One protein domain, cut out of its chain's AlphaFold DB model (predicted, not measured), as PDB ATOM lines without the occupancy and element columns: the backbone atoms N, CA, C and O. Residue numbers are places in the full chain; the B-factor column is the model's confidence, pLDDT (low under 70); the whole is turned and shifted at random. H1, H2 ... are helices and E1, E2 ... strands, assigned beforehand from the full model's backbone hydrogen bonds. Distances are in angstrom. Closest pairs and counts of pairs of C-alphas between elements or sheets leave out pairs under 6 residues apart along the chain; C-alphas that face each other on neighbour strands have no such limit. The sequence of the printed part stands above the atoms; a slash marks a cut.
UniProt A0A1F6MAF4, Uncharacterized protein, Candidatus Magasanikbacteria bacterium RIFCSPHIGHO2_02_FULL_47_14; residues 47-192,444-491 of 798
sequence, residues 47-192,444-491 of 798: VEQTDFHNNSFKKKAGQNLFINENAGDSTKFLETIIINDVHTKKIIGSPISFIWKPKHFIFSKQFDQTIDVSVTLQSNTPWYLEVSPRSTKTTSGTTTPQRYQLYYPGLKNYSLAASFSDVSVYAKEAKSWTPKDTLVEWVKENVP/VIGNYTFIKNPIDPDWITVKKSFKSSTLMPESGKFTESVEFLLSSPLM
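Overview. This is residues 47 to 192 and 444 to 491 of the 798 residues of an uncharacterized protein of Candidatus Magasanikbacteria bacterium RIFCSPHIGHO2_02_FULL_47_14 (UniProt A0A1F6MAF4). A strongly twisted five-strand sheet and a three-strand sheet lie partly face to face as a sandwich, their planes 41 degrees apart, with E1 beside the edge strand E2. Beyond E12 a small lobe holds the sheet E9 E10 E11 with H2 over it, and the hairpin E3 and E4 lies off another side of the sandwich. The printed part has 194 residues, mostly strand in class, in the order E1 to E8, H1, E9, E10, H2, E11 to E13, H3, E14. The sheets, E2 E5 E14 E7 E8, E6 E13 E12, E9 E10 E11 and E3 E4, are antiparallel. The whole is compact, with a radius of gyration of the C-alphas of 18.6 A and spans of 54 by 45 by 28 A.

Along the chain. E1, residues 47 to 51, begins at C-alpha 47 (-74.104, 63.102, 20.996). There follow E2, 65 to 67; E3, 77 to 83, 16.3 A; E4, 86 to 91, 15.6 A; E5, 96 to 100; E6, 114 to 122, 26.2 A; E7, 127 to 134, 22.0 A; and E8, 146 to 151, 15.5 A. Next come H1, 153 to 157; E9, 159 to 163; E10, 168 to 171; and H2, 183 to 190, 10.3 A. After the cut are E11, 444 to 446; E12, 449 to 452; E13, 460 to 467, 23.6 A; H3, 468 to 471; and E14, 481 to 487, 19.3 A, ending at C-alpha 487 (-94.210, 61.721, 30.699).

Arrangement. In the five-strand sheet N 99 and O 66 are 2.9 A apart, N 98 and O 484 2.8 A, N 485 and O 130 2.8 A, and N 129 and O 148 2.8 A, within hydrogen-bond range. In the sheet facing it, N 117 and O 464 are 2.8 A apart and N 451 and O 461 2.9 A. The closest C-alphas of E8 and E13, Tyr 151 and Val 462, are 6.6 A apart; those of E1 and E2, Thr 50 and Phe 66, 6.1 A. E3 and E4 have N 81 and O 88 at 2.8 A. In the small sheet N 161 and O 169 are 2.8 A apart, as are N 170 and O 444. H2 is on this sheet at a height of 10.3 A. H1 only grazes it with residues 154 to 157; H3 only grazes the five-strand sheet with residues 470 to 471. Every O i to N i+4 pair is within range in H2; H1 has 0 of 1, but 2 of 2 O i to N i+3 pairs; H3 is too short for an i+4 pair.

Size, cuts and confidence. The C-alphas farthest apart, of Ala 61 and Pro 192, are 55.7 A apart. Residues 193 to 443 are not printed, and C-alphas 192 and 444 are 14.0 A apart across the cut. The links E1 to E2, E5 to E6, E7 to E8 and E10 to H2 are long. The mean pLDDT of the printed part is 80.3; it is under 70 at residues 81, 83 to 87, 104 to 111, 134 to 146 and 470 to 480.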
ATOM      1  N   VAL A  47     -73.139  62.099  20.561       89.69
ATOM      2  CA  VAL A  47     -74.104  63.102  20.996       89.69
ATOM      3  C   VAL A  47     -75.166  63.151  19.915       89.69
ATOM      4  O   VAL A  47     -74.883  63.518  18.777       89.69
ATOM      5  N   GLU A  48     -76.372  62.739  20.266       90.62
ATOM      6  CA  GLU A  48     -77.533  62.730  19.391       90.62
ATOM      7  C   GLU A  48     -78.554  63.711  19.971       90.62
ATOM      8  O   GLU A  48     -78.808  63.729  21.174       90.62
ATOM      9  N   GLN A  49     -79.139  64.551  19.128       90.62
ATOM     10  CA  GLN A  49     -80.138  65.531  19.541       90.62
ATOM     11  C   GLN A  49     -81.289  65.504  18.547       90.62
ATOM     12  O   GLN A  49     -81.077  65.367  17.342       90.62
ATOM     13  N   THR A  50     -82.503  65.634  19.064       90.06
ATOM     14  CA  THR A  50     -83.690  65.874  18.257       90.06
ATOM     15  C   THR A  50     -84.416  67.089  18.807       90.06
ATOM     16  O   THR A  50     -84.705  67.173  20.003       90.06
ATOM     17  N   ASP A  51     -84.717  68.030  17.923       87.38
ATOM     18  CA  ASP A  51     -85.472  69.225  18.281       87.38
ATOM     19  C   ASP A  51     -86.963  68.984  18.070       87.38
ATOM     20  O   ASP A  51     -87.359  68.173  17.228       87.38
ATOM     21  N   PHE A  52     -87.809  69.675  18.825       85.56
ATOM     22  CA  PHE A  52     -89.240  69.371  18.903       85.56
ATOM     23  C   PHE A  52     -90.076  70.033  17.789       85.56
ATOM     24  O   PHE A  52     -91.096  70.673  18.024       85.56
ATOM     25  N   HIS A  53     -89.603  69.921  16.546       81.31
ATOM     26  CA  HIS A  53     -90.180  70.572  15.362       81.31
ATOM     27  C   HIS A  53     -90.869  69.535  14.472       81.31
ATOM     28  O   HIS A  53     -90.491  68.366  14.484       81.31
ATOM     29  N   ASN A  54     -91.812  69.950  13.616       75.31
ATOM     30  CA  ASN A  54     -92.579  69.042  12.736       75.31
ATOM     31  C   ASN A  54     -91.703  68.071  11.925       75.31
ATOM     32  O   ASN A  54     -92.076  66.924  11.693       75.31
ATOM     33  N   ASN A  55     -90.511  68.515  11.527       75.25
ATOM     34  CA  ASN A  55     -89.566  67.725  10.744       75.25
ATOM     35  C   ASN A  55     -88.834  66.628  11.535       75.25
ATOM     36  O   ASN A  55     -88.123  65.837  10.913       75.25
ATOM     37  N   SER A  56     -88.988  66.574  12.852       80.25
ATOM     38  CA  SER A  56     -88.317  65.618  13.740       80.25
ATOM     39  C   SER A  56     -89.213  64.448  14.163       80.25
ATOM     40  O   SER A  56     -88.749  63.517  14.824       80.25
ATOM     41  N   PHE A  57     -90.492  64.485  13.779       85.12
ATOM     42  CA  PHE A  57     -91.455  63.417  14.028       85.12
ATOM     43  C   PHE A  57     -91.329  62.318  12.976       85.12
ATOM     44  O   PHE A  57     -91.288  62.589  11.774       85.12
ATOM     45  N   LYS A  58     -91.352  61.068  13.449       82.56
ATOM     46  CA  LYS A  58     -91.109  59.833  12.688       82.56
ATOM     47  C   LYS A  58     -89.669  59.732  12.173       82.56
ATOM     48  O   LYS A  58     -88.980  60.710  11.905       82.56
ATOM     49  N   LYS A  59     -89.197  58.492  12.017       78.94
ATOM     50  CA  LYS A  59     -87.822  58.217  11.588       78.94
ATOM     51  C   LYS A  59     -87.562  58.728  10.165       78.94
ATOM     52  O   LYS A  59     -88.214  58.270   9.227       78.94
ATOM     53  N   LYS A  60     -86.518  59.545   9.982       77.19
ATOM     54  CA  LYS A  60     -85.924  59.829   8.662       77.19
ATOM     55  C   LYS A  60     -84.687  58.970   8.394       77.19
ATOM     56  O   LYS A  60     -84.079  58.396   9.303       77.19
ATOM     57  N   ALA A  61     -84.307  58.851   7.121       72.12
ATOM     58  CA  ALA A  61     -83.089  58.147   6.732       72.12
ATOM     59  C   ALA A  61     -81.856  58.798   7.396       72.12
ATOM     60  O   ALA A  61     -81.685  60.010   7.326       72.12
ATOM     61  N   GLY A  62     -81.017  57.995   8.058       73.75
ATOM     62  CA  GLY A  62     -79.786  58.457   8.716       73.75
ATOM     63  C   GLY A  62     -79.932  59.016  10.140       73.75
ATOM     64  O   GLY A  62     -78.910  59.247  10.779       73.75
ATOM     65  N   GLN A  63     -81.152  59.190  10.667       82.69
ATOM     66  CA  GLN A  63     -81.371  59.607  12.060       82.69
ATOM     67  C   GLN A  63     -81.274  58.425  13.029       82.69
ATOM     68  O   GLN A  63     -81.948  57.402  12.852       82.69
ATOM     69  N   ASN A  64     -80.466  58.595  14.076       87.56
ATOM     70  CA  ASN A  64     -80.315  57.618  15.156       87.56
ATOM     71  C   ASN A  64     -81.221  57.919  16.340       87.56
ATOM     72  O   ASN A  64     -81.577  56.995  17.051       87.56
ATOM     73  N   LEU A  65     -81.605  59.174  16.547       90.19
ATOM     74  CA  LEU A  65     -82.562  59.595  17.562       90.19
ATOM     75  C   LEU A  65     -83.722  60.303  16.860       90.19
ATOM     76  O   LEU A  65     -83.487  61.173  16.023       90.19
ATOM     77  N   PHE A  66     -84.956  59.904  17.157       90.62
ATOM     78  CA  PHE A  66     -86.150  60.509  16.564       90.62
ATOM     79  C   PHE A  66     -87.354  60.409  17.503       90.62
ATOM     80  O   PHE A  66     -87.421  59.513  18.348       90.62
ATOM     81  N   ILE A  67     -88.320  61.308  17.312       92.56
ATOM     82  CA  ILE A  67     -89.595  61.301  18.037       92.56
ATOM     83  C   ILE A  67     -90.516  60.289  17.350       92.56
ATOM     84  O   ILE A  67     -90.853  60.433  16.170       92.56
ATOM     85  N   ASN A  68     -90.912  59.240  18.060       92.12
ATOM     86  CA  ASN A  68     -91.762  58.165  17.555       92.12
ATOM     87  C   ASN A  68     -93.248  58.462  17.802       92.12
ATOM     88  O   ASN A  68     -93.984  57.650  18.349       92.12
ATOM     89  N   GLU A  69     -93.677  59.646  17.374       91.06
ATOM     90  CA  GLU A  69     -95.045  60.136  17.532       91.06
ATOM     91  C   GLU A  69     -95.569  60.692  16.204       91.06
ATOM     92  O   GLU A  69     -94.808  60.974  15.266       91.06
ATOM     93  N   ASN A  70     -96.884  60.874  16.114       88.12
ATOM     94  CA  ASN A  70     -97.493  61.606  15.013       88.12
ATOM     95  C   ASN A  70     -97.638  63.091  15.383       88.12
ATOM     96  O   ASN A  70     -98.395  63.424  16.283       88.12
ATOM     97  N   ALA A  71     -96.969  63.992  14.657       84.44
ATOM     98  CA  ALA A  71     -97.023  65.440  14.920       84.44
ATOM     99  C   ALA A  71     -98.436  66.056  14.823       84.44
ATOM    100  O   ALA A  71     -98.654  67.172  15.293       84.44
ATOM    101  N   GLY A  72     -99.356  65.366  14.136       83.56
ATOM    102  CA  GLY A  72    -100.760  65.755  13.985       83.56
ATOM    103  C   GLY A  72    -101.709  65.070  14.971       83.56
ATOM    104  O   GLY A  72    -102.915  65.132  14.764       83.56
ATOM    105  N   ASP A  73    -101.191  64.372  15.983       86.81
ATOM    106  CA  ASP A  73    -102.012  63.809  17.053       86.81
ATOM    107  C   ASP A  73    -102.513  64.927  17.976       86.81
ATOM    108  O   ASP A  73    -101.770  65.430  18.822       86.81
ATOM    109  N   SER A  74    -103.776  65.316  17.802       81.75
ATOM    110  CA  SER A  74    -104.423  66.388  18.563       81.75
ATOM    111  C   SER A  74    -104.654  66.051  20.038       81.75
ATOM    112  O   SER A  74    -105.003  66.942  20.803       81.75
ATOM    113  N   THR A  75    -104.460  64.794  20.457       84.00
ATOM    114  CA  THR A  75    -104.505  64.418  21.883       84.00
ATOM    115  C   THR A  75    -103.188  64.697  22.603       84.00
ATOM    116  O   THR A  75    -103.159  64.768  23.829       84.00
ATOM    117  N   LYS A  76    -102.095  64.886  21.850       88.25
ATOM    118  CA  LYS A  76    -100.745  65.091  22.390       88.25
ATOM    119  C   LYS A  76    -100.130  66.432  22.026       88.25
ATOM    120  O   LYS A  76     -99.410  67.000  22.847       88.25
ATOM    121  N   PHE A  77    -100.399  66.950  20.828       89.19
ATOM    122  CA  PHE A  77     -99.732  68.136  20.294       89.19
ATOM    123  C   PHE A  77    -100.723  69.168  19.757       89.19
ATOM    124  O   PHE A  77    -101.608  68.845  18.967       89.19
ATOM    125  N   LEU A  78    -100.502  70.434  20.114       81.88
ATOM    126  CA  LEU A  78    -101.217  71.583  19.554       81.88
ATOM    127  C   LEU A  78    -100.429  72.234  18.397       81.88
ATOM    128  O   LEU A  78     -99.456  71.678  17.866       81.88
ATOM    129  N   GLU A  79    -100.881  73.410  17.956       73.62
ATOM    130  CA  GLU A  79    -100.218  74.215  16.932       73.62
ATOM    131  C   GLU A  79     -98.768  74.581  17.290       73.62
ATOM    132  O   GLU A  79     -98.301  74.467  18.426       73.62
ATOM    133  N   THR A  80     -98.025  74.977  16.259       72.56
ATOM    134  CA  THR A  80     -96.584  75.216  16.348       72.56
ATOM    135  C   THR A  80     -96.334  76.663  16.761       72.56
ATOM    136  O   THR A  80     -96.803  77.567  16.077       72.56
ATOM    137  N   ILE A  81     -95.575  76.897  17.831       69.00
ATOM    138  CA  ILE A  81     -95.144  78.241  18.240       69.00
ATOM    139  C   ILE A  81     -93.733  78.543  17.739       69.00
ATOM    140  O   ILE A  81     -92.932  77.630  17.539       69.00
ATOM    141  N   ILE A  82     -93.442  79.825  17.522       72.25
ATOM    142  CA  ILE A  82     -92.131  80.299  17.067       72.25
ATOM    143  C   ILE A  82     -91.369  80.840  18.273       72.25
ATOM    144  O   ILE A  82     -91.827  81.771  18.931       72.25
ATOM    145  N   ILE A  83     -90.202  80.267  18.546       63.75
ATOM    146  CA  ILE A  83     -89.303  80.686  19.621       63.75
ATOM    147  C   ILE A  83     -87.924  80.850  19.007       63.75
ATOM    148  O   ILE A  83     -87.358  79.857  18.575       63.75
ATOM    149  N   ASN A  84     -87.369  82.062  18.948       64.50
ATOM    150  CA  ASN A  84     -86.065  82.318  18.313       64.50
ATOM    151  C   ASN A  84     -85.968  81.727  16.885       64.50
ATOM    152  O   ASN A  84     -85.032  80.989  16.582       64.50
ATOM    153  N   ASP A  85     -86.979  81.981  16.045       63.59
ATOM    154  CA  ASP A  85     -87.133  81.437  14.677       63.59
ATOM    155  C   ASP A  85     -87.255  79.903  14.576       63.59
ATOM    156  O   ASP A  85     -87.254  79.322  13.488       63.59
ATOM    157  N   VAL A  86     -87.421  79.228  15.714       62.34
ATOM    158  CA  VAL A  86     -87.589  77.782  15.822       62.34
ATOM    159  C   VAL A  86     -89.062  77.436  16.061       62.34
ATOM    160  O   VAL A  86     -89.683  77.856  17.034       62.34
ATOM    161  N   HIS A  87     -89.618  76.632  15.155       69.81
ATOM    162  CA  HIS A  87     -90.995  76.147  15.177       69.81
ATOM    163  C   HIS A  87     -91.138  74.920  16.093       69.81
ATOM    164  O   HIS A  87     -90.801  73.811  15.675       69.81
ATOM    165  N   THR A  88     -91.669  75.089  17.306       79.81
ATOM    166  CA  THR A  88     -91.839  73.999  18.282       79.81
ATOM    167  C   THR A  88     -93.299  73.657  18.592       79.81
ATOM    168  O   THR A  88     -94.186  74.505  18.489       79.81
ATOM    169  N   LYS A  89     -93.565  72.401  18.963       83.69
ATOM    170  CA  LYS A  89     -94.903  71.912  19.326       83.69
ATOM    171  C   LYS A  89     -95.216  72.147  20.805       83.69
ATOM    172  O   LYS A  89     -94.439  71.758  21.675       83.69
ATOM    173  N   LYS A  90     -96.401  72.703  21.074       88.62
ATOM    174  CA  LYS A  90     -97.031  72.666  22.401       88.62
ATOM    175  C   LYS A  90     -97.538  71.257  22.695       88.62
ATOM    176  O   LYS A  90     -98.129  70.618  21.823       88.62
ATOM    177  N   ILE A  91     -97.314  70.796  23.914       90.88
ATOM    178  CA  ILE A  91     -97.651  69.466  24.405       90.88
ATOM    179  C   ILE A  91     -98.855  69.602  25.312       90.88
ATOM    180  O   ILE A  91     -98.819  70.347  26.288       90.88
ATOM    181  N   ILE A  92     -99.904  68.866  24.976       89.88
ATOM    182  CA  ILE A  92    -101.128  68.786  25.770       89.88
ATOM    183  C   ILE A  92    -101.357  67.376  26.319       89.88
ATOM    184  O   ILE A  92    -102.177  67.214  27.213       89.88
ATOM    185  N   GLY A  93    -100.602  66.382  25.833       91.31
ATOM    186  CA  GLY A  93    -100.695  64.982  26.243       91.31
ATOM    187  C   GLY A  93     -99.338  64.277  26.289       91.31
ATOM    188  O   GLY A  93     -98.392  64.670  25.605       91.31
ATOM    189  N   SER A  94     -99.219  63.240  27.120       92.19
ATOM    190  CA  SER A  94     -97.997  62.438  27.287       92.19
ATOM    191  C   SER A  94     -98.347  61.000  27.720       92.19
ATOM    192  O   SER A  94     -99.424  60.819  28.287       92.19
ATOM    193  N   PRO A  95     -97.476  59.984  27.533       93.81
ATOM    194  CA  PRO A  95     -96.040  60.068  27.264       93.81
ATOM    195  C   PRO A  95     -95.675  60.389  25.808       93.81
ATOM    196  O   PRO A  95     -96.422  60.099  24.870       93.81
ATOM    197  N   ILE A  96     -94.479  60.952  25.635       93.50
ATOM    198  CA  ILE A  96     -93.823  61.200  24.348       93.50
ATOM    199  C   ILE A  96     -92.712  60.167  24.165       93.50
ATOM    200  O   ILE A  96     -91.774  60.112  24.963       93.50
ATOM    201  N   SER A  97     -92.801  59.373  23.098       93.25
ATOM    202  CA  SER A  97     -91.806  58.357  22.752       93.25
ATOM    203  C   SER A  97     -90.652  58.922  21.924       93.25
ATOM    204  O   SER A  97     -90.841  59.479  20.839       93.25
ATOM    205  N   PHE A  98     -89.427  58.714  22.405       92.19
ATOM    206  CA  PHE A  98     -88.189  58.931  21.661       92.19
ATOM    207  C   PHE A  98     -87.479  57.597  21.461       92.19
ATOM    208  O   PHE A  98     -87.240  56.851  22.408       92.19
ATOM    209  N   ILE A  99     -87.086  57.308  20.223       89.25
ATOM    210  CA  ILE A  99     -86.377  56.074  19.891       89.25
ATOM    211  C   ILE A  99     -84.944  56.408  19.518       89.25
ATOM    212  O   ILE A  99     -84.694  57.153  18.567       89.25
ATOM    213  N   TRP A 100     -84.008  55.787  20.229       88.06
ATOM    214  CA  TRP A 100     -82.592  55.828  19.916       88.06
ATOM    215  C   TRP A 100     -82.104  54.490  19.356       88.06
ATOM    216  O   TRP A 100     -82.313  53.427  19.939       88.06
ATOM    217  N   LYS A 101     -81.434  54.543  18.206       85.06
ATOM    218  CA  LYS A 101     -80.818  53.426  17.490       85.06
ATOM    219  C   LYS A 101     -79.316  53.672  17.400       85.06
ATOM    220  O   LYS A 101     -78.892  54.478  16.571       85.06
ATOM    221  N   PRO A 102     -78.497  53.021  18.231       76.88
ATOM    222  CA  PRO A 102     -77.068  53.277  18.221       76.88
ATOM    223  C   PRO A 102     -76.387  52.794  16.933       76.88
ATOM    224  O   PRO A 102     -76.772  51.780  16.352       76.88
ATOM    225  N   LYS A 103     -75.334  53.502  16.495       71.56
ATOM    226  CA  LYS A 103     -74.547  53.134  15.296       71.56
ATOM    227  C   LYS A 103     -73.703  51.869  15.488       71.56
ATOM    228  O   LYS A 103     -73.355  51.202  14.515       71.56
ATOM    229  N   HIS A 104     -73.333  51.567  16.728       66.94
ATOM    230  CA  HIS A 104     -72.518  50.417  17.116       66.94
ATOM    231  C   HIS A 104     -73.212  49.652  18.249       66.94
ATOM    232  O   HIS A 104     -74.137  50.180  18.851       66.94
ATOM    233  N   PHE A 105     -72.824  48.404  18.521       57.56
ATOM    234  CA  PHE A 105     -73.400  47.631  19.629       57.56
ATOM    235  C   PHE A 105     -72.939  48.220  20.968       57.56
ATOM    236  O   PHE A 105     -71.737  48.294  21.204       57.56
ATOM    237  N   ILE A 106     -73.877  48.640  21.824       56.09
ATOM    238  CA  ILE A 106     -73.556  49.433  23.031       56.09
ATOM    239  C   ILE A 106     -73.703  48.655  24.341       56.09
ATOM    240  O   ILE A 106     -73.187  49.071  25.368       56.09
ATOM    241  N   PHE A 107     -74.340  47.489  24.339       56.19
ATOM    242  CA  PHE A 107     -74.762  46.885  25.598       56.19
ATOM    243  C   PHE A 107     -74.125  45.516  25.798       56.19
ATOM    244  O   PHE A 107     -74.621  44.501  25.311       56.19
ATOM    245  N   SER A 108     -73.014  45.492  26.534       53.28
ATOM    246  CA  SER A 108     -72.527  44.285  27.202       53.28
ATOM    247  C   SER A 108     -72.290  44.620  28.673       53.28
ATOM    248  O   SER A 108     -71.714  45.668  28.961       53.28
ATOM    249  N   LYS A 109     -72.652  43.719  29.601       52.41
ATOM    250  CA  LYS A 109     -72.414  43.904  31.050       52.41
ATOM    251  C   LYS A 109     -70.934  44.141  31.409       52.41
ATOM    252  O   LYS A 109     -70.640  44.528  32.530       52.41
ATOM    253  N   GLN A 110     -70.009  43.888  30.479       52.19
ATOM    254  CA  GLN A 110     -68.569  44.077  30.660       52.19
ATOM    255  C   GLN A 110     -68.087  45.515  30.385       52.19
ATOM    256  O   GLN A 110     -66.970  45.840  30.781       52.19
ATOM    257  N   PHE A 111     -68.890  46.377  29.742       61.62
ATOM    258  CA  PHE A 111     -68.500  47.748  29.375       61.62
ATOM    259  C   PHE A 111     -69.579  48.742  29.809       61.62
ATOM    260  O   PHE A 111     -70.553  48.959  29.093       61.62
ATOM    261  N   ASP A 112     -69.409  49.322  30.997       70.56
ATOM    262  CA  ASP A 112     -70.392  50.232  31.584       70.56
ATOM    263  C   ASP A 112     -70.162  51.687  31.135       70.56
ATOM    264  O   ASP A 112     -69.329  52.406  31.690       70.56
ATOM    265  N   GLN A 113     -70.891  52.106  30.100       76.81
ATOM    266  CA  GLN A 113     -70.875  53.472  29.566       76.81
ATOM    267  C   GLN A 113     -71.741  54.419  30.402       76.81
ATOM    268  O   GLN A 113     -72.711  53.997  31.038       76.81
ATOM    269  N   THR A 114     -71.420  55.712  30.376       81.62
ATOM    270  CA  THR A 114     -72.278  56.743  30.978       81.62
ATOM    271  C   THR A 114     -73.192  57.315  29.904       81.62
ATOM    272  O   THR A 114     -72.733  57.725  28.840       81.62
ATOM    273  N   ILE A 115     -74.488  57.369  30.190       84.12
ATOM    274  CA  ILE A 115     -75.485  57.949  29.301       84.12
ATOM    275  C   ILE A 115     -76.128  59.146  30.000       84.12
ATOM    276  O   ILE A 115     -76.664  59.042  31.101       84.12
ATOM    277  N   ASP A 116     -76.074  60.279  29.322       88.62
ATOM    278  CA  ASP A 116     -76.605  61.563  29.734       88.62
ATOM    279  C   ASP A 116     -77.835  61.896  28.886       88.62
ATOM    280  O   ASP A 116     -77.738  62.095  27.674       88.62
ATOM    281  N   VAL A 117     -78.997  62.008  29.522       91.25
ATOM    282  CA  VAL A 117     -80.218  62.529  28.897       91.25
ATOM    283  C   VAL A 117     -80.430  63.949  29.373       91.25
ATOM    284  O   VAL A 117     -80.413  64.219  30.570       91.25
ATOM    285  N   SER A 118     -80.610  64.871  28.438       93.88
ATOM    286  CA  SER A 118     -80.940  66.263  28.721       93.88
ATOM    287  C   SER A 118     -82.188  66.669  27.958       93.88
ATOM    288  O   SER A 118     -82.309  66.401  26.763       93.88
ATOM    289  N   VAL A 119     -83.101  67.345  28.641       94.06
ATOM    290  CA  VAL A 119     -84.336  67.856  28.052       94.06
ATOM    291  C   VAL A 119     -84.425  69.343  28.343       94.06
ATOM    292  O   VAL A 119     -84.258  69.761  29.488       94.06
ATOM    293  N   THR A 120     -84.668  70.133  27.301       92.56
ATOM    294  CA  THR A 120     -84.891  71.576  27.425       92.56
ATOM    295  C   THR A 120     -86.365  71.860  27.217       92.56
ATOM    296  O   THR A 120     -86.915  71.498  26.173       92.56
ATOM    297  N   LEU A 121     -87.009  72.450  28.220       92.12
ATOM    298  CA  LEU A 121     -88.463  72.542  28.296       92.12
ATOM    299  C   LEU A 121     -88.932  73.761  29.097       92.12
ATOM    300  O   LEU A 121     -88.199  74.270  29.941       92.12
ATOM    301  N   GLN A 122     -90.164  74.187  28.846       89.81
ATOM    302  CA  GLN A 122     -90.927  75.121  29.666       89.81
ATOM    303  C   GLN A 122     -92.075  74.339  30.305       89.81
ATOM    304  O   GLN A 122     -92.981  73.874  29.611       89.81
ATOM    305  N   SER A 123     -92.010  74.164  31.626       88.75
ATOM    306  CA  SER A 123     -92.958  73.332  32.370       88.75
ATOM    307  C   SER A 123     -93.183  73.822  33.790       88.75
ATOM    308  O   SER A 123     -92.263  74.298  34.473       88.75
ATOM    309  N   ASN A 124     -94.421  73.635  34.235       85.94
ATOM    310  CA  ASN A 124     -94.865  73.863  35.604       85.94
ATOM    311  C   ASN A 124     -95.315  72.556  36.279       85.94
ATOM    312  O   ASN A 124     -95.783  72.582  37.417       85.94
ATOM    313  N   THR A 125     -95.140  71.412  35.614       87.62
ATOM    314  CA  THR A 125     -95.529  70.084  36.094       87.62
ATOM    315  C   THR A 125     -94.313  69.154  36.229       87.62
ATOM    316  O   THR A 125     -93.269  69.387  35.620       87.62
ATOM    317  N   PRO A 126     -94.359  68.135  37.105       89.38
ATOM    318  CA  PRO A 126     -93.262  67.179  37.204       89.38
ATOM    319  C   PRO A 126     -93.174  66.314  35.944       89.38
ATOM    320  O   PRO A 126     -94.192  65.845  35.442       89.38
ATOM    321  N   TRP A 127     -91.947  66.060  35.486       91.44
ATOM    322  CA  TRP A 127     -91.676  65.151  34.369       91.44
ATOM    323  C   TRP A 127     -90.897  63.931  34.823       91.44
ATOM    324  O   TRP A 127     -90.001  64.020  35.668       91.44
ATOM    325  N   TYR A 128     -91.203  62.807  34.191       91.50
ATOM    326  CA  TYR A 128     -90.595  61.511  34.412       91.50
ATOM    327  C   TYR A 128     -90.056  60.964  33.096       91.50
ATOM    328  O   TYR A 128     -90.644  61.156  32.034       91.50
ATOM    329  N   LEU A 129     -88.928  60.274  33.183       90.31
ATOM    330  CA  LEU A 129     -88.294  59.575  32.082       90.31
ATOM    331  C   LEU A 129     -88.359  58.083  32.374       90.31
ATOM    332  O   LEU A 129     -87.757  57.617  33.339       90.31
ATOM    333  N   GLU A 130     -89.066  57.340  31.543       88.69
ATOM    334  CA  GLU A 130     -89.013  55.886  31.529       88.69
ATOM    335  C   GLU A 130     -88.094  55.420  30.401       88.69
ATOM    336  O   GLU A 130     -88.109  55.971  29.298       88.69
ATOM    337  N   VAL A 131     -87.260  54.423  30.690       83.00
ATOM    338  CA  VAL A 131     -86.288  53.892  29.731       83.00
ATOM    339  C   VAL A 131     -86.497  52.397  29.555       83.00
ATOM    340  O   VAL A 131     -86.415  51.635  30.519       83.00
ATOM    341  N   SER A 132     -86.726  51.984  28.309       77.81
ATOM    342  CA  SER A 132     -87.081  50.609  27.962       77.81
ATOM    343  C   SER A 132     -86.256  50.093  26.773       77.81
ATOM    344  O   SER A 132     -86.230  50.712  25.704       77.81
ATOM    345  N   PRO A 133     -85.566  48.945  26.902       72.81
ATOM    346  CA  PRO A 133     -84.879  48.314  25.781       72.81
ATOM    347  C   PRO A 133     -85.882  47.669  24.816       72.81
ATOM    348  O   PRO A 133     -86.762  46.919  25.234       72.81
ATOM    349  N   ARG A 134     -85.730  47.883  23.503       63.81
ATOM    350  CA  ARG A 134     -86.638  47.320  22.490       63.81
ATOM    351  C   ARG A 134     -85.934  46.243  21.660       63.81
ATOM    352  O   ARG A 134     -84.967  46.523  20.949       63.81
ATOM    353  N   SER A 135     -86.434  45.007  21.744       56.53
ATOM    354  CA  SER A 135     -86.044  43.881  20.881       56.53
ATOM    355  C   SER A 135     -87.091  43.685  19.787       56.53
ATOM    356  O   SER A 135     -88.282  43.600  20.073       56.53
ATOM    357  N   THR A 136     -86.663  43.570  18.531       46.28
ATOM    358  CA  THR A 136     -87.540  43.219  17.397       46.28
ATOM    359  C   THR A 136     -87.955  41.745  17.398       46.28
ATOM    360  O   THR A 136     -88.884  41.366  16.687       46.28
ATOM    361  N   LYS A 137     -87.308  40.900  18.213       46.09
ATOM    362  CA  LYS A 137     -87.665  39.486  18.368       46.09
ATOM    363  C   LYS A 137     -88.572  39.305  19.578       46.09
ATOM    364  O   LYS A 137     -88.118  39.431  20.717       46.09
ATOM    365  N   THR A 138     -89.828  38.976  19.290       41.88
ATOM    366  CA  THR A 138     -90.854  38.455  20.200       41.88
ATOM    367  C   THR A 138     -90.282  37.349  21.083       41.88
ATOM    368  O   THR A 138     -90.287  36.175  20.725       41.88
ATOM    369  N   THR A 139     -89.756  37.715  22.243       39.22
ATOM    370  CA  THR A 139     -89.530  36.780  23.340       39.22
ATOM    371  C   THR A 139     -89.945  37.482  24.616       39.22
ATOM    372  O   THR A 139     -89.525  38.603  24.884       39.22
ATOM    373  N   SER A 140     -90.826  36.801  25.334       37.25
ATOM    374  CA  SER A 140     -91.524  37.128  26.573       37.25
ATOM    375  C   SER A 140     -90.590  37.376  27.765       37.25
ATOM    376  O   SER A 140     -90.656  36.674  28.771       37.25
ATOM    377  N   GLY A 141     -89.680  38.340  27.647       41.00
ATOM    378  CA  GLY A 141     -88.941  38.890  28.776       41.00
ATOM    379  C   GLY A 141     -89.583  40.206  29.179       41.00
ATOM    380  O   GLY A 141     -89.404  41.204  28.488       41.00
ATOM    381  N   THR A 142     -90.345  40.211  30.269       39.94
ATOM    382  CA  THR A 142     -90.828  41.434  30.912       39.94
ATOM    383  C   THR A 142     -89.629  42.161  31.517       39.94
ATOM    384  O   THR A 142     -89.191  41.831  32.616       39.94
ATOM    385  N   THR A 143     -89.042  43.120  30.805       50.69
ATOM    386  CA  THR A 143     -88.212  44.129  31.468       50.69
ATOM    387  C   THR A 143     -89.162  45.113  32.124       50.69
ATOM    388  O   THR A 143     -89.886  45.805  31.414       50.69
ATOM    389  N   THR A 144     -89.197  45.142  33.456       53.66
ATOM    390  CA  THR A 144     -89.929  46.173  34.192       53.66
ATOM    391  C   THR A 144     -89.329  47.525  33.808       53.66
ATOM    392  O   THR A 144     -88.128  47.718  34.028       53.66
ATOM    393  N   PRO A 145     -90.096  48.434  33.187       63.28
ATOM    394  CA  PRO A 145     -89.574  49.734  32.813       63.28
ATOM    395  C   PRO A 145     -89.084  50.486  34.047       63.28
ATOM    396  O   PRO A 145     -89.755  50.496  35.081       63.28
ATOM    397  N   GLN A 146     -87.908  51.107  33.958       69.31
ATOM    398  CA  GLN A 146     -87.414  51.954  35.040       69.31
ATOM    399  C   GLN A 146     -87.874  53.384  34.795       69.31
ATOM    400  O   GLN A 146     -87.452  54.021  33.828       69.31
ATOM    401  N   ARG A 147     -88.748  53.872  35.676       80.88
ATOM    402  CA  ARG A 147     -89.242  55.249  35.684       80.88
ATOM    403  C   ARG A 147     -88.386  56.089  36.619       80.88
ATOM    404  O   ARG A 147     -88.196  55.743  37.781       80.88
ATOM    405  N   TYR A 148     -87.912  57.219  36.121       83.06
ATOM    406  CA  TYR A 148     -87.106  58.154  36.886       83.06
ATOM    407  C   TYR A 148     -87.749  59.531  36.905       83.06
ATOM    408  O   TYR A 148     -88.129  60.041  35.854       83.06
ATOM    409  N   GLN A 149     -87.784  60.190  38.062       85.56
ATOM    410  CA  GLN A 149     -88.091  61.615  38.092       85.56
ATOM    411  C   GLN A 149     -86.997  62.373  37.327       85.56
ATOM    412  O   GLN A 149     -85.798  62.200  37.590       85.56
ATOM    413  N   LEU A 150     -87.419  63.160  36.339       86.25
ATOM    414  CA  LEU A 150     -86.546  64.006  35.540       86.25
ATOM    415  C   LEU A 150     -86.607  65.442  36.040       86.25
ATOM    416  O   LEU A 150     -85.561  66.041  36.194       86.25
ATOM    417  N   TYR A 151     -87.795  65.980  36.331       87.00
ATOM    418  CA  TYR A 151     -87.958  67.378  36.734       87.00
ATOM    419  C   TYR A 151     -88.965  67.546  37.875       87.00
ATOM    420  O   TYR A 151     -90.040  66.943  37.877       87.00
ATOM    421  N   TYR A 152     -88.615  68.409  38.831       85.75
ATOM    422  CA  TYR A 152     -89.476  68.889  39.907       85.75
ATOM    423  C   TYR A 152     -89.651  70.415  39.795       85.75
ATOM    424  O   TYR A 152     -88.686  71.150  40.026       85.75
ATOM    425  N   PRO A 153     -90.872  70.917  39.526       84.44
ATOM    426  CA  PRO A 153     -91.133  72.347  39.352       84.44
ATOM    427  C   PRO A 153     -90.711  73.233  40.518       84.44
ATOM    428  O   PRO A 153     -90.319  74.380  40.308       84.44
ATOM    429  N   GLY A 154     -90.736  72.707  41.746       84.00
ATOM    430  CA  GLY A 154     -90.332  73.470  42.926       84.00
ATOM    431  C   GLY A 154     -88.872  73.932  42.886       84.00
ATOM    432  O   GLY A 154     -88.566  74.957  43.489       84.00
ATOM    433  N   LEU A 155     -87.992  73.268  42.116       86.25
ATOM    434  CA  LEU A 155     -86.593  73.689  41.948       86.25
ATOM    435  C   LEU A 155     -86.435  75.047  41.254       86.25
ATOM    436  O   LEU A 155     -85.378  75.661  41.386       86.25
ATOM    437  N   LYS A 156     -87.475  75.576  40.587       83.69
ATOM    438  CA  LYS A 156     -87.449  76.944  40.038       83.69
ATOM    439  C   LYS A 156     -87.110  77.995  41.101       83.69
ATOM    440  O   LYS A 156     -86.530  79.021  40.758       83.69
ATOM    441  N   ASN A 157     -87.388  77.734  42.375       85.00
ATOM    442  CA  ASN A 157     -87.108  78.663  43.475       85.00
ATOM    443  C   ASN A 157     -85.744  78.443  44.150       85.00
ATOM    444  O   ASN A 157     -85.463  79.073  45.164       85.00
ATOM    445  N   TYR A 158     -84.904  77.561  43.605       88.38
ATOM    446  CA  TYR A 158     -83.621  77.182  44.190       88.38
ATOM    447  C   TYR A 158     -82.476  77.442  43.207       88.38
ATOM    448  O   TYR A 158     -82.677  77.603  41.998       88.38
ATOM    449  N   SER A 159     -81.260  77.475  43.743       87.88
ATOM    450  CA  SER A 159     -80.017  77.562  42.974       87.88
ATOM    451  C   SER A 159     -79.162  76.323  43.217       87.88
ATOM    452  O   SER A 159     -79.189  75.760  44.312       87.88
ATOM    453  N   LEU A 160     -78.399  75.898  42.207       90.00
ATOM    454  CA  LEU A 160     -77.441  74.801  42.348       90.00
ATOM    455  C   LEU A 160     -76.358  75.200  43.364       90.00
ATOM    456  O   LEU A 160     -75.638  76.174  43.153       90.00
ATOM    457  N   ALA A 161     -76.261  74.450  44.456       92.12
ATOM    458  CA  ALA A 161     -75.313  74.667  45.544       92.12
ATOM    459  C   ALA A 161     -74.068  73.777  45.411       92.12
ATOM    460  O   ALA A 161     -72.949  74.235  45.636       92.12
ATOM    461  N   ALA A 162     -74.258  72.519  45.008       91.12
ATOM    462  CA  ALA A 162     -73.184  71.560  44.760       91.12
ATOM    463  C   ALA A 162     -73.622  70.476  43.768       91.12
ATOM    464  O   ALA A 162     -74.815  70.235  43.573       91.12
ATOM    465  N   SER A 163     -72.654  69.802  43.152       88.50
ATOM    466  CA  SER A 163     -72.887  68.669  42.258       88.50
ATOM    467  C   SER A 163     -71.853  67.580  42.526       88.50
ATOM    468  O   SER A 163     -70.663  67.864  42.637       88.50
ATOM    469  N   PHE A 164     -72.335  66.347  42.633       85.12
ATOM    470  CA  PHE A 164     -71.564  65.119  42.799       85.12
ATOM    471  C   PHE A 164     -71.841  64.194  41.600       85.12
ATOM    472  O   PHE A 164     -72.592  64.557  40.695       85.12
ATOM    473  N   SER A 165     -71.237  63.001  41.568       74.31
ATOM    474  CA  SER A 165     -71.294  62.073  40.422       74.31
ATOM    475  C   SER A 165     -72.702  61.767  39.894       74.31
ATOM    476  O   SER A 165     -72.878  61.581  38.693       74.31
ATOM    477  N   ASP A 166     -73.684  61.696  40.786       74.31
ATOM    478  CA  ASP A 166     -75.039  61.192  40.546       74.31
ATOM    479  C   ASP A 166     -76.128  62.044  41.221       74.31
ATOM    480  O   ASP A 166     -77.318  61.826  40.991       74.31
ATOM    481  N   VAL A 167     -75.741  63.050  42.013       85.00
ATOM    482  CA  VAL A 167     -76.654  63.917  42.769       85.00
ATOM    483  C   VAL A 167     -76.264  65.385  42.671       85.00
ATOM    484  O   VAL A 167     -75.093  65.759  42.650       85.00
ATOM    485  N   SER A 168     -77.276  66.238  42.618       89.12
ATOM    486  CA  SER A 168     -77.164  67.693  42.665       89.12
ATOM    487  C   SER A 168     -77.882  68.211  43.906       89.12
ATOM    488  O   SER A 168     -78.962  67.729  44.259       89.12
ATOM    489  N   VAL A 169     -77.272  69.193  44.560       91.50
ATOM    490  CA  VAL A 169     -77.805  69.856  45.751       91.50
ATOM    491  C   VAL A 169     -78.273  71.241  45.364       91.50
ATOM    492  O   VAL A 169     -77.527  72.003  44.750       91.50
ATOM    493  N   TYR A 170     -79.491  71.576  45.757       91.56
ATOM    494  CA  TYR A 170     -80.114  72.863  45.517       91.56
ATOM    495  C   TYR A 170     -80.451  73.520  46.843       91.56
ATOM    496  O   TYR A 170     -80.963  72.870  47.752       91.56
ATOM    497  N   ALA A 171     -80.187  74.814  46.939       91.88
ATOM    498  CA  ALA A 171     -80.452  75.602  48.131       91.88
ATOM    499  C   ALA A 171     -81.302  76.820  47.781       91.88
ATOM    500  O   ALA A 171     -81.197  77.378  46.681       91.88
ATOM    501  N   LYS A 172     -82.161  77.213  48.722       85.62
ATOM    502  CA  LYS A 172     -83.040  78.378  48.577       85.62
ATOM    503  C   LYS A 172     -82.247  79.685  48.584       85.62
ATOM    504  O   LYS A 172     -82.529  80.596  47.812       85.62
ATOM    505  N   GLU A 173     -81.220  79.751  49.425       80.50
ATOM    506  CA  GLU A 173     -80.316  80.895  49.514       80.50
ATOM    507  C   GLU A 173     -79.114  80.722  48.584       80.50
ATOM    508  O   GLU A 173     -78.410  79.713  48.622       80.50
ATOM    509  N   ALA A 174     -78.843  81.740  47.770       76.94
ATOM    510  CA  ALA A 174     -77.608  81.810  47.004       76.94
ATOM    511  C   ALA A 174     -76.491  82.378  47.892       76.94
ATOM    512  O   ALA A 174     -76.502  83.558  48.240       76.94
ATOM    513  N   LYS A 175     -75.513  81.541  48.247       85.62
ATOM    514  CA  LYS A 175     -74.297  81.950  48.965       85.62
ATOM    515  C   LYS A 175     -73.073  81.194  48.453       85.62
ATOM    516  O   LYS A 175     -73.186  80.294  47.627       85.62
ATOM    517  N   SER A 176     -71.895  81.589  48.930       86.62
ATOM    518  CA  SER A 176     -70.667  80.832  48.674       86.62
ATOM    519  C   SER A 176     -70.669  79.557  49.516       86.62
ATOM    520  O   SER A 176     -70.845  79.628  50.730       86.62
ATOM    521  N   TRP A 177     -70.482  78.413  48.862       91.06
ATOM    522  CA  TRP A 177     -70.471  77.091  49.489       91.06
ATOM    523  C   TRP A 177     -69.044  76.562  49.584       91.06
ATOM    524  O   TRP A 177     -68.282  76.664  48.623       91.06
ATOM    525  N   THR A 178     -68.691  75.963  50.717       92.69
ATOM    526  CA  THR A 178     -67.405  75.289  50.914       92.69
ATOM    527  C   THR A 178     -67.434  73.941  50.182       92.69
ATOM    528  O   THR A 178     -68.238  73.078  50.552       92.69
ATOM    529  N   PRO A 179     -66.594  73.716  49.153       92.31
ATOM    530  CA  PRO A 179     -66.563  72.448  48.426       92.31
ATOM    531  C   PRO A 179     -66.122  71.285  49.323       92.31
ATOM    532  O   PRO A 179     -65.295  71.473  50.218       92.31
ATOM    533  N   LYS A 180     -66.645  70.084  49.059       93.19
ATOM    534  CA  LYS A 180     -66.249  68.823  49.710       93.19
ATOM    535  C   LYS A 180     -66.289  67.681  48.701       93.19
ATOM    536  O   LYS A 180     -66.987  67.781  47.691       93.19
ATOM    537  N   ASP A 181     -65.573  66.605  49.012       88.69
ATOM    538  CA  ASP A 181     -65.470  65.430  48.144       88.69
ATOM    539  C   ASP A 181     -66.732  64.561  48.204       88.69
ATOM    540  O   ASP A 181     -67.118  63.947  47.208       88.69
ATOM    541  N   THR A 182     -67.407  64.538  49.358       87.38
ATOM    542  CA  THR A 182     -68.635  63.761  49.566       87.38
ATOM    543  C   THR A 182     -69.830  64.646  49.911       87.38
ATOM    544  O   THR A 182     -69.693  65.707  50.527       87.38
ATOM    545  N   LEU A 183     -71.037  64.191  49.553       85.81
ATOM    546  CA  LEU A 183     -72.273  64.907  49.883       85.81
ATOM    547  C   LEU A 183     -72.478  65.031  51.396       85.81
ATOM    548  O   LEU A 183     -72.878  66.090  51.866       85.81
ATOM    549  N   VAL A 184     -72.200  63.972  52.162       85.44
ATOM    550  CA  VAL A 184     -72.400  63.977  53.622       85.44
ATOM    551  C   VAL A 184     -71.513  65.028  54.286       85.44
ATOM    552  O   VAL A 184     -71.995  65.801  55.112       85.44
ATOM    553  N   GLU A 185     -70.236  65.101  53.907       87.94
ATOM    554  CA  GLU A 185     -69.324  66.137  54.405       87.94
ATOM    555  C   GLU A 185     -69.760  67.528  53.958       87.94
ATOM    556  O   GLU A 185     -69.678  68.477  54.738       87.94
ATOM    557  N   TRP A 186     -70.243  67.656  52.719       91.69
ATOM    558  CA  TRP A 186     -70.758  68.923  52.215       91.69
ATOM    559  C   TRP A 186     -71.934  69.414  53.053       91.69
ATOM    560  O   TRP A 186     -71.927  70.571  53.470       91.69
ATOM    561  N   VAL A 187     -72.907  68.544  53.341       89.25
ATOM    562  CA  VAL A 187     -74.076  68.873  54.167       89.25
ATOM    563  C   VAL A 187     -73.634  69.250  55.582       89.25
ATOM    564  O   VAL A 187     -74.007  70.322  56.051       89.25
ATOM    565  N   LYS A 188     -72.769  68.449  56.221       87.56
ATOM    566  CA  LYS A 188     -72.258  68.706  57.583       87.56
ATOM    567  C   LYS A 188     -71.527  70.041  57.731       87.56
ATOM    568  O   LYS A 188     -71.626  70.672  58.776       87.56
ATOM    569  N   GLU A 189     -70.809  70.470  56.700       91.19
ATOM    570  CA  GLU A 189     -70.075  71.739  56.704       91.19
ATOM    571  C   GLU A 189     -70.970  72.944  56.392       91.19
ATOM    572  O   GLU A 189     -70.820  74.011  56.981       91.19
ATOM    573  N   ASN A 190     -71.866  72.803  55.415       91.50
ATOM    574  CA  ASN A 190     -72.530  73.948  54.792       91.50
ATOM    575  C   ASN A 190     -73.966  74.179  55.264       91.50
ATOM    576  O   ASN A 190     -74.492  75.292  55.122       91.50
ATOM    577  N   VAL A 191     -74.619  73.128  55.757       89.50
ATOM    578  CA  VAL A 191     -76.030  73.141  56.131       89.50
ATOM    579  C   VAL A 191     -76.125  73.215  57.655       89.50
ATOM    580  O   VAL A 191     -75.599  72.328  58.337       89.50
ATOM    581  N   PRO A 192     -76.788  74.250  58.204       88.12
ATOM    582  CA  PRO A 192     -77.007  74.359  59.639       88.12
ATOM    583  C   PRO A 192     -77.704  73.110  60.202       88.12
ATOM    584  O   PRO A 192     -78.608  72.573  59.554       88.12
ATOM    585  N   VAL A 444     -82.810  70.970  48.784       90.62
ATOM    586  CA  VAL A 444     -83.386  69.918  47.943       90.62
ATOM    587  C   VAL A 444     -82.249  69.147  47.291       90.62
ATOM    588  O   VAL A 444     -81.365  69.737  46.676       90.62
ATOM    589  N   ILE A 445     -82.265  67.826  47.401       88.69
ATOM    590  CA  ILE A 445     -81.266  66.945  46.795       88.69
ATOM    591  C   ILE A 445     -81.973  66.118  45.726       88.69
ATOM    592  O   ILE A 445     -83.026  65.539  45.986       88.69
ATOM    593  N   GLY A 446     -81.418  66.102  44.514       87.19
ATOM    594  CA  GLY A 446     -81.992  65.444  43.338       87.19
ATOM    595  C   GLY A 446     -80.952  64.650  42.557       87.19
ATOM    596  O   GLY A 446     -79.810  65.080  42.440       87.19
ATOM    597  N   ASN A 447     -81.343  63.528  41.955       85.25
ATOM    598  CA  ASN A 447     -80.494  62.727  41.056       85.25
ATOM    599  C   ASN A 447     -80.508  63.246  39.600       85.25
ATOM    600  O   ASN A 447     -80.532  62.472  38.638       85.25
ATOM    601  N   TYR A 448     -80.588  64.566  39.437       86.50
ATOM    602  CA  TYR A 448     -80.573  65.259  38.153       86.50
ATOM    603  C   TYR A 448     -80.113  66.708  38.343       86.50
ATOM    604  O   TYR A 448     -80.251  67.292  39.422       86.50
ATOM    605  N   THR A 449     -79.577  67.297  37.279       88.75
ATOM    606  CA  THR A 449     -79.101  68.680  37.230       88.75
ATOM    607  C   THR A 449     -80.143  69.575  36.565       88.75
ATOM    608  O   THR A 449     -80.618  69.266  35.479       88.75
ATOM    609  N   PHE A 450     -80.472  70.697  37.197       89.00
ATOM    610  CA  PHE A 450     -81.424  71.703  36.744       89.00
ATOM    611  C   PHE A 450     -80.672  73.000  36.449       89.00
ATOM    612  O   PHE A 450     -79.979  73.542  37.312       89.00
ATOM    613  N   ILE A 451     -80.800  73.487  35.219       87.56
ATOM    614  CA  ILE A 451     -80.103  74.670  34.717       87.56
ATOM    615  C   ILE A 451     -81.152  75.624  34.156       87.56
ATOM    616  O   ILE A 451     -81.848  75.288  33.199       87.56
ATOM    617  N   LYS A 452     -81.261  76.821  34.739       87.25
ATOM    618  CA  LYS A 452     -82.095  77.892  34.181       87.25
ATOM    619  C   LYS A 452     -81.408  78.496  32.967       87.25
ATOM    620  O   LYS A 452     -80.199  78.738  32.999       87.25
ATOM    621  N   ASN A 453     -82.171  78.776  31.919       84.94
ATOM    622  CA  ASN A 453     -81.669  79.575  30.818       84.94
ATOM    623  C   ASN A 453     -81.417  81.017  31.321       84.94
ATOM    624  O   ASN A 453     -82.273  81.593  31.995       84.94
ATOM    625  N   PRO A 454     -80.236  81.597  31.046       81.94
ATOM    626  CA  PRO A 454     -79.874  82.924  31.544       81.94
ATOM    627  C   PRO A 454     -80.651  84.072  30.882       81.94
ATOM    628  O   PRO A 454     -80.660  85.173  31.424       81.94
ATOM    629  N   ILE A 455     -81.254  83.842  29.712       84.94
ATOM    630  CA  ILE A 455     -82.006  84.845  28.941       84.94
ATOM    631  C   ILE A 455     -83.497  84.772  29.281       84.94
ATOM    632  O   ILE A 455     -84.113  85.804  29.527       84.94
ATOM    633  N   ASP A 456     -84.059  83.564  29.307       84.00
ATOM    634  CA  ASP A 456     -85.472  83.324  29.605       84.00
ATOM    635  C   ASP A 456     -85.607  82.254  30.704       84.00
ATOM    636  O   ASP A 456     -85.521  81.062  30.404       84.00
ATOM    637  N   PRO A 457     -85.800  82.650  31.976       81.69
ATOM    638  CA  PRO A 457     -85.861  81.726  33.109       81.69
ATOM    639  C   PRO A 457     -86.987  80.686  33.051       81.69
ATOM    640  O   PRO A 457     -86.940  79.716  33.817       81.69
ATOM    641  N   ASP A 458     -87.987  80.868  32.182       84.38
ATOM    642  CA  ASP A 458     -89.040  79.876  31.964       84.38
ATOM    643  C   ASP A 458     -88.533  78.653  31.198       84.38
ATOM    644  O   ASP A 458     -89.056  77.548  31.386       84.38
ATOM    645  N   TRP A 459     -87.475  78.831  30.403       87.81
ATOM    646  CA  TRP A 459     -86.738  77.744  29.781       87.81
ATOM    647  C   TRP A 459     -85.730  77.150  30.748       87.81
ATOM    648  O   TRP A 459     -84.829  77.813  31.269       87.81
ATOM    649  N   ILE A 460     -85.852  75.846  30.938       90.81
ATOM    650  CA  ILE A 460     -84.981  75.082  31.817       90.81
ATOM    651  C   ILE A 460     -84.397  73.908  31.048       90.81
ATOM    652  O   ILE A 460     -85.067  73.282  30.227       90.81
ATOM    653  N   THR A 461     -83.142  73.592  31.328       91.56
ATOM    654  CA  THR A 461     -82.509  72.359  30.875       91.56
ATOM    655  C   THR A 461     -82.342  71.449  32.072       91.56
ATOM    656  O   THR A 461     -81.727  71.822  33.074       91.56
ATOM    657  N   VAL A 462     -82.878  70.240  31.953       91.44
ATOM    658  CA  VAL A 462     -82.783  69.223  32.991       91.44
ATOM    659  C   VAL A 462     -81.992  68.040  32.468       91.44
ATOM    660  O   VAL A 462     -82.314  67.497  31.413       91.44
ATOM    661  N   LYS A 463     -80.931  67.667  33.184       90.62
ATOM    662  CA  LYS A 463     -79.985  66.618  32.806       90.62
ATOM    663  C   LYS A 463     -80.007  65.485  33.822       90.62
ATOM    664  O   LYS A 463     -79.863  65.725  35.015       90.62
ATOM    665  N   LYS A 464     -80.095  64.246  33.346       87.69
ATOM    666  CA  LYS A 464     -79.972  63.031  34.149       87.69
ATOM    667  C   LYS A 464     -78.905  62.120  33.564       87.69
ATOM    668  O   LYS A 464     -78.866  61.911  32.354       87.69
ATOM    669  N   SER A 465     -78.084  61.562  34.441       84.75
ATOM    670  CA  SER A 465     -77.012  60.638  34.089       84.75
ATOM    671  C   SER A 465     -77.321  59.246  34.627       84.75
ATOM    672  O   SER A 465     -77.773  59.100  35.761       84.75
ATOM    673  N   PHE A 466     -77.085  58.219  33.821       79.88
ATOM    674  CA  PHE A 466     -77.259  56.820  34.205       79.88
ATOM    675  C   PHE A 466     -76.154  55.952  33.611       79.88
ATOM    676  O   PHE A 466     -75.478  56.310  32.643       79.88
ATOM    677  N   LYS A 467     -75.952  54.794  34.234       78.25
ATOM    678  CA  LYS A 467     -75.014  53.779  33.772       78.25
ATOM    679  C   LYS A 467     -75.705  52.874  32.763       78.25
ATOM    680  O   LYS A 467     -76.830  52.444  32.974       78.25
ATOM    681  N   SER A 468     -75.048  52.567  31.654       73.69
ATOM    682  CA  SER A 468     -75.617  51.701  30.613       73.69
ATOM    683  C   SER A 468     -76.028  50.326  31.153       73.69
ATOM    684  O   SER A 468     -77.018  49.755  30.695       73.69
ATOM    685  N   SER A 469     -75.316  49.828  32.169       71.19
ATOM    686  CA  SER A 469     -75.619  48.583  32.869       71.19
ATOM    687  C   SER A 469     -76.982  48.589  33.566       71.19
ATOM    688  O   SER A 469     -77.624  47.540  33.609       71.19
ATOM    689  N   THR A 470     -77.471  49.743  34.041       69.81
ATOM    690  CA  THR A 470     -78.791  49.851  34.694       69.81
ATOM    691  C   THR A 470     -79.945  49.745  33.703       69.81
ATOM    692  O   THR A 470     -81.075  49.499  34.110       69.81
ATOM    693  N   LEU A 471     -79.670  49.889  32.402       66.19
ATOM    694  CA  LEU A 471     -80.667  49.827  31.332       66.19
ATOM    695  C   LEU A 471     -80.718  48.481  30.597       66.19
ATOM    696  O   LEU A 471     -81.503  48.315  29.658       66.19
ATOM    697  N   MET A 472     -79.862  47.522  30.957       62.22
ATOM    698  CA  MET A 472     -79.793  46.238  30.260       62.22
ATOM    699  C   MET A 472     -80.855  45.249  30.771       62.22
ATOM    700  O   MET A 472     -81.012  45.099  31.982       62.22
ATOM    701  N   PRO A 473     -81.519  44.480  29.881       58.72
ATOM    702  CA  PRO A 473     -82.326  43.336  30.301       58.72
ATOM    703  C   PRO A 473     -81.480  42.341  31.105       58.72
ATOM    704  O   PRO A 473     -80.318  42.101  30.757       58.72
ATOM    705  N   GLU A 474     -82.069  41.662  32.096       56.47
ATOM    706  CA  GLU A 474     -81.370  40.638  32.899       56.47
ATOM    707  C   GLU A 474     -80.675  39.578  32.033       56.47
ATOM    708  O   GLU A 474     -79.561  39.145  32.344       56.47
ATOM    709  N   SER A 475     -81.301  39.252  30.893       54.25
ATOM    710  CA  SER A 475     -80.814  38.302  29.886       54.25
ATOM    711  C   SER A 475     -79.488  38.685  29.210       54.25
ATOM    712  O   SER A 475     -78.923  37.856  28.498       54.25
ATOM    713  N   GLY A 476     -78.990  39.916  29.390       51.81
ATOM    714  CA  GLY A 476     -77.713  40.380  28.836       51.81
ATOM    715  C   GLY A 476     -77.663  40.450  27.303       51.81
ATOM    716  O   GLY A 476     -76.577  40.552  26.737       51.81
ATOM    717  N   LYS A 477     -78.815  40.357  26.624       52.34
ATOM    718  CA  LYS A 477     -78.908  40.365  25.158       52.34
ATOM    719  C   LYS A 477     -78.802  41.778  24.580       52.34
ATOM    720  O   LYS A 477     -79.269  42.744  25.178       52.34
ATOM    721  N   PHE A 478     -78.229  41.856  23.377       54.56
ATOM    722  CA  PHE A 478     -78.107  43.078  22.583       54.56
ATOM    723  C   PHE A 478     -79.472  43.733  22.342       54.56
ATOM    724  O   PHE A 478     -80.413  43.068  21.907       54.56
ATOM    725  N   THR A 479     -79.558  45.039  22.574       59.06
ATOM    726  CA  THR A 479     -80.734  45.847  22.245       59.06
ATOM    727  C   THR A 479     -80.464  46.576  20.927       59.06
ATOM    728  O   THR A 479     -79.419  47.198  20.739       59.06
ATOM    729  N   GLU A 480     -81.380  46.447  19.965       68.69
ATOM    730  CA  GLU A 480     -81.260  47.121  18.661       68.69
ATOM    731  C   GLU A 480     -81.652  48.603  18.754       68.69
ATOM    732  O   GLU A 480     -81.280  49.418  17.907       68.69
ATOM    733  N   SER A 481     -82.428  48.947  19.780       79.56
ATOM    734  CA  SER A 481     -82.862  50.305  20.075       79.56
ATOM    735  C   SER A 481     -83.275  50.452  21.535       79.56
ATOM    736  O   SER A 481     -83.674  49.472  22.170       79.56
ATOM    737  N   VAL A 482     -83.217  51.681  22.035       81.62
ATOM    738  CA  VAL A 482     -83.731  52.085  23.346       81.62
ATOM    739  C   VAL A 482     -84.881  53.058  23.127       81.62
ATOM    740  O   VAL A 482     -84.791  53.950  22.280       81.62
ATOM    741  N   GLU A 483     -85.959  52.860  23.868       87.12
ATOM    742  CA  GLU A 483     -87.098  53.761  23.927       87.12
ATOM    743  C   GLU A 483     -87.037  54.579  25.214       87.12
ATOM    744  O   GLU A 483     -86.852  54.032  26.301       87.12
ATOM    745  N   PHE A 484     -87.169  55.891  25.065       89.50
ATOM    746  CA  PHE A 484     -87.302  56.846  26.151       89.50
ATOM    747  C   PHE A 484     -88.727  57.393  26.110       89.50
ATOM    748  O   PHE A 484     -89.104  58.054  25.141       89.50
ATOM    749  N   LEU A 485     -89.515  57.112  27.141       92.38
ATOM    750  CA  LEU A 485     -90.861  57.647  27.308       92.38
ATOM    751  C   LEU A 485     -90.789  58.810  28.290       92.38
ATOM    752  O   LEU A 485     -90.483  58.636  29.469       92.38
ATOM    753  N   LEU A 486     -91.033  60.012  27.787       93.94
ATOM    754  CA  LEU A 486     -91.043  61.226  28.588       93.94
ATOM    755  C   LEU A 486     -92.492  61.566  28.950       93.94
ATOM    756  O   LEU A 486     -93.307  61.781  28.054       93.94
ATOM    757  N   SER A 487     -92.823  61.602  30.240       93.44
ATOM    758  CA  SER A 487     -94.210  61.721  30.699       93.44
ATOM    759  C   SER A 487     -94.393  62.742  31.821       93.44
ATOM    760  O   SER A 487     -93.514  62.923  32.663       93.44
ATOM    761  N   SER A 488     -95.544  63.410  31.834       92.50
ATOM    762  CA  SER A 488     -96.005  64.260  32.932       92.50
ATOM    763  C   SER A 488     -97.365  63.736  33.395       92.50
ATOM    764  O   SER A 488     -98.274  63.653  32.570       92.50
ATOM    765  N   PRO A 489     -97.565  63.415  34.689       89.44
ATOM    766  CA  PRO A 489     -98.832  62.861  35.175       89.44
ATOM    767  C   PRO A 489    -100.045  63.755  34.896       89.44
ATOM    768  O   PRO A 489    -101.158  63.265  34.747       89.44
ATOM    769  N   LEU A 490     -99.847  65.074  34.840       87.56
ATOM    770  CA  LEU A 490    -100.925  66.011  34.524       87.56
ATOM    771  C   LEU A 490    -101.216  66.052  33.016       87.56
ATOM    772  O   LEU A 490    -102.377  66.116  32.627       87.56
ATOM    773  N   MET A 491    -100.197  65.917  32.163       90.88
ATOM    774  CA  MET A 491    -100.397  65.763  30.716       90.88
ATOM    775  C   MET A 491    -100.978  64.386  30.354       90.88
ATOM    776  O   MET A 491    -101.776  64.286  29.432       90.88
TER     777      MET A 491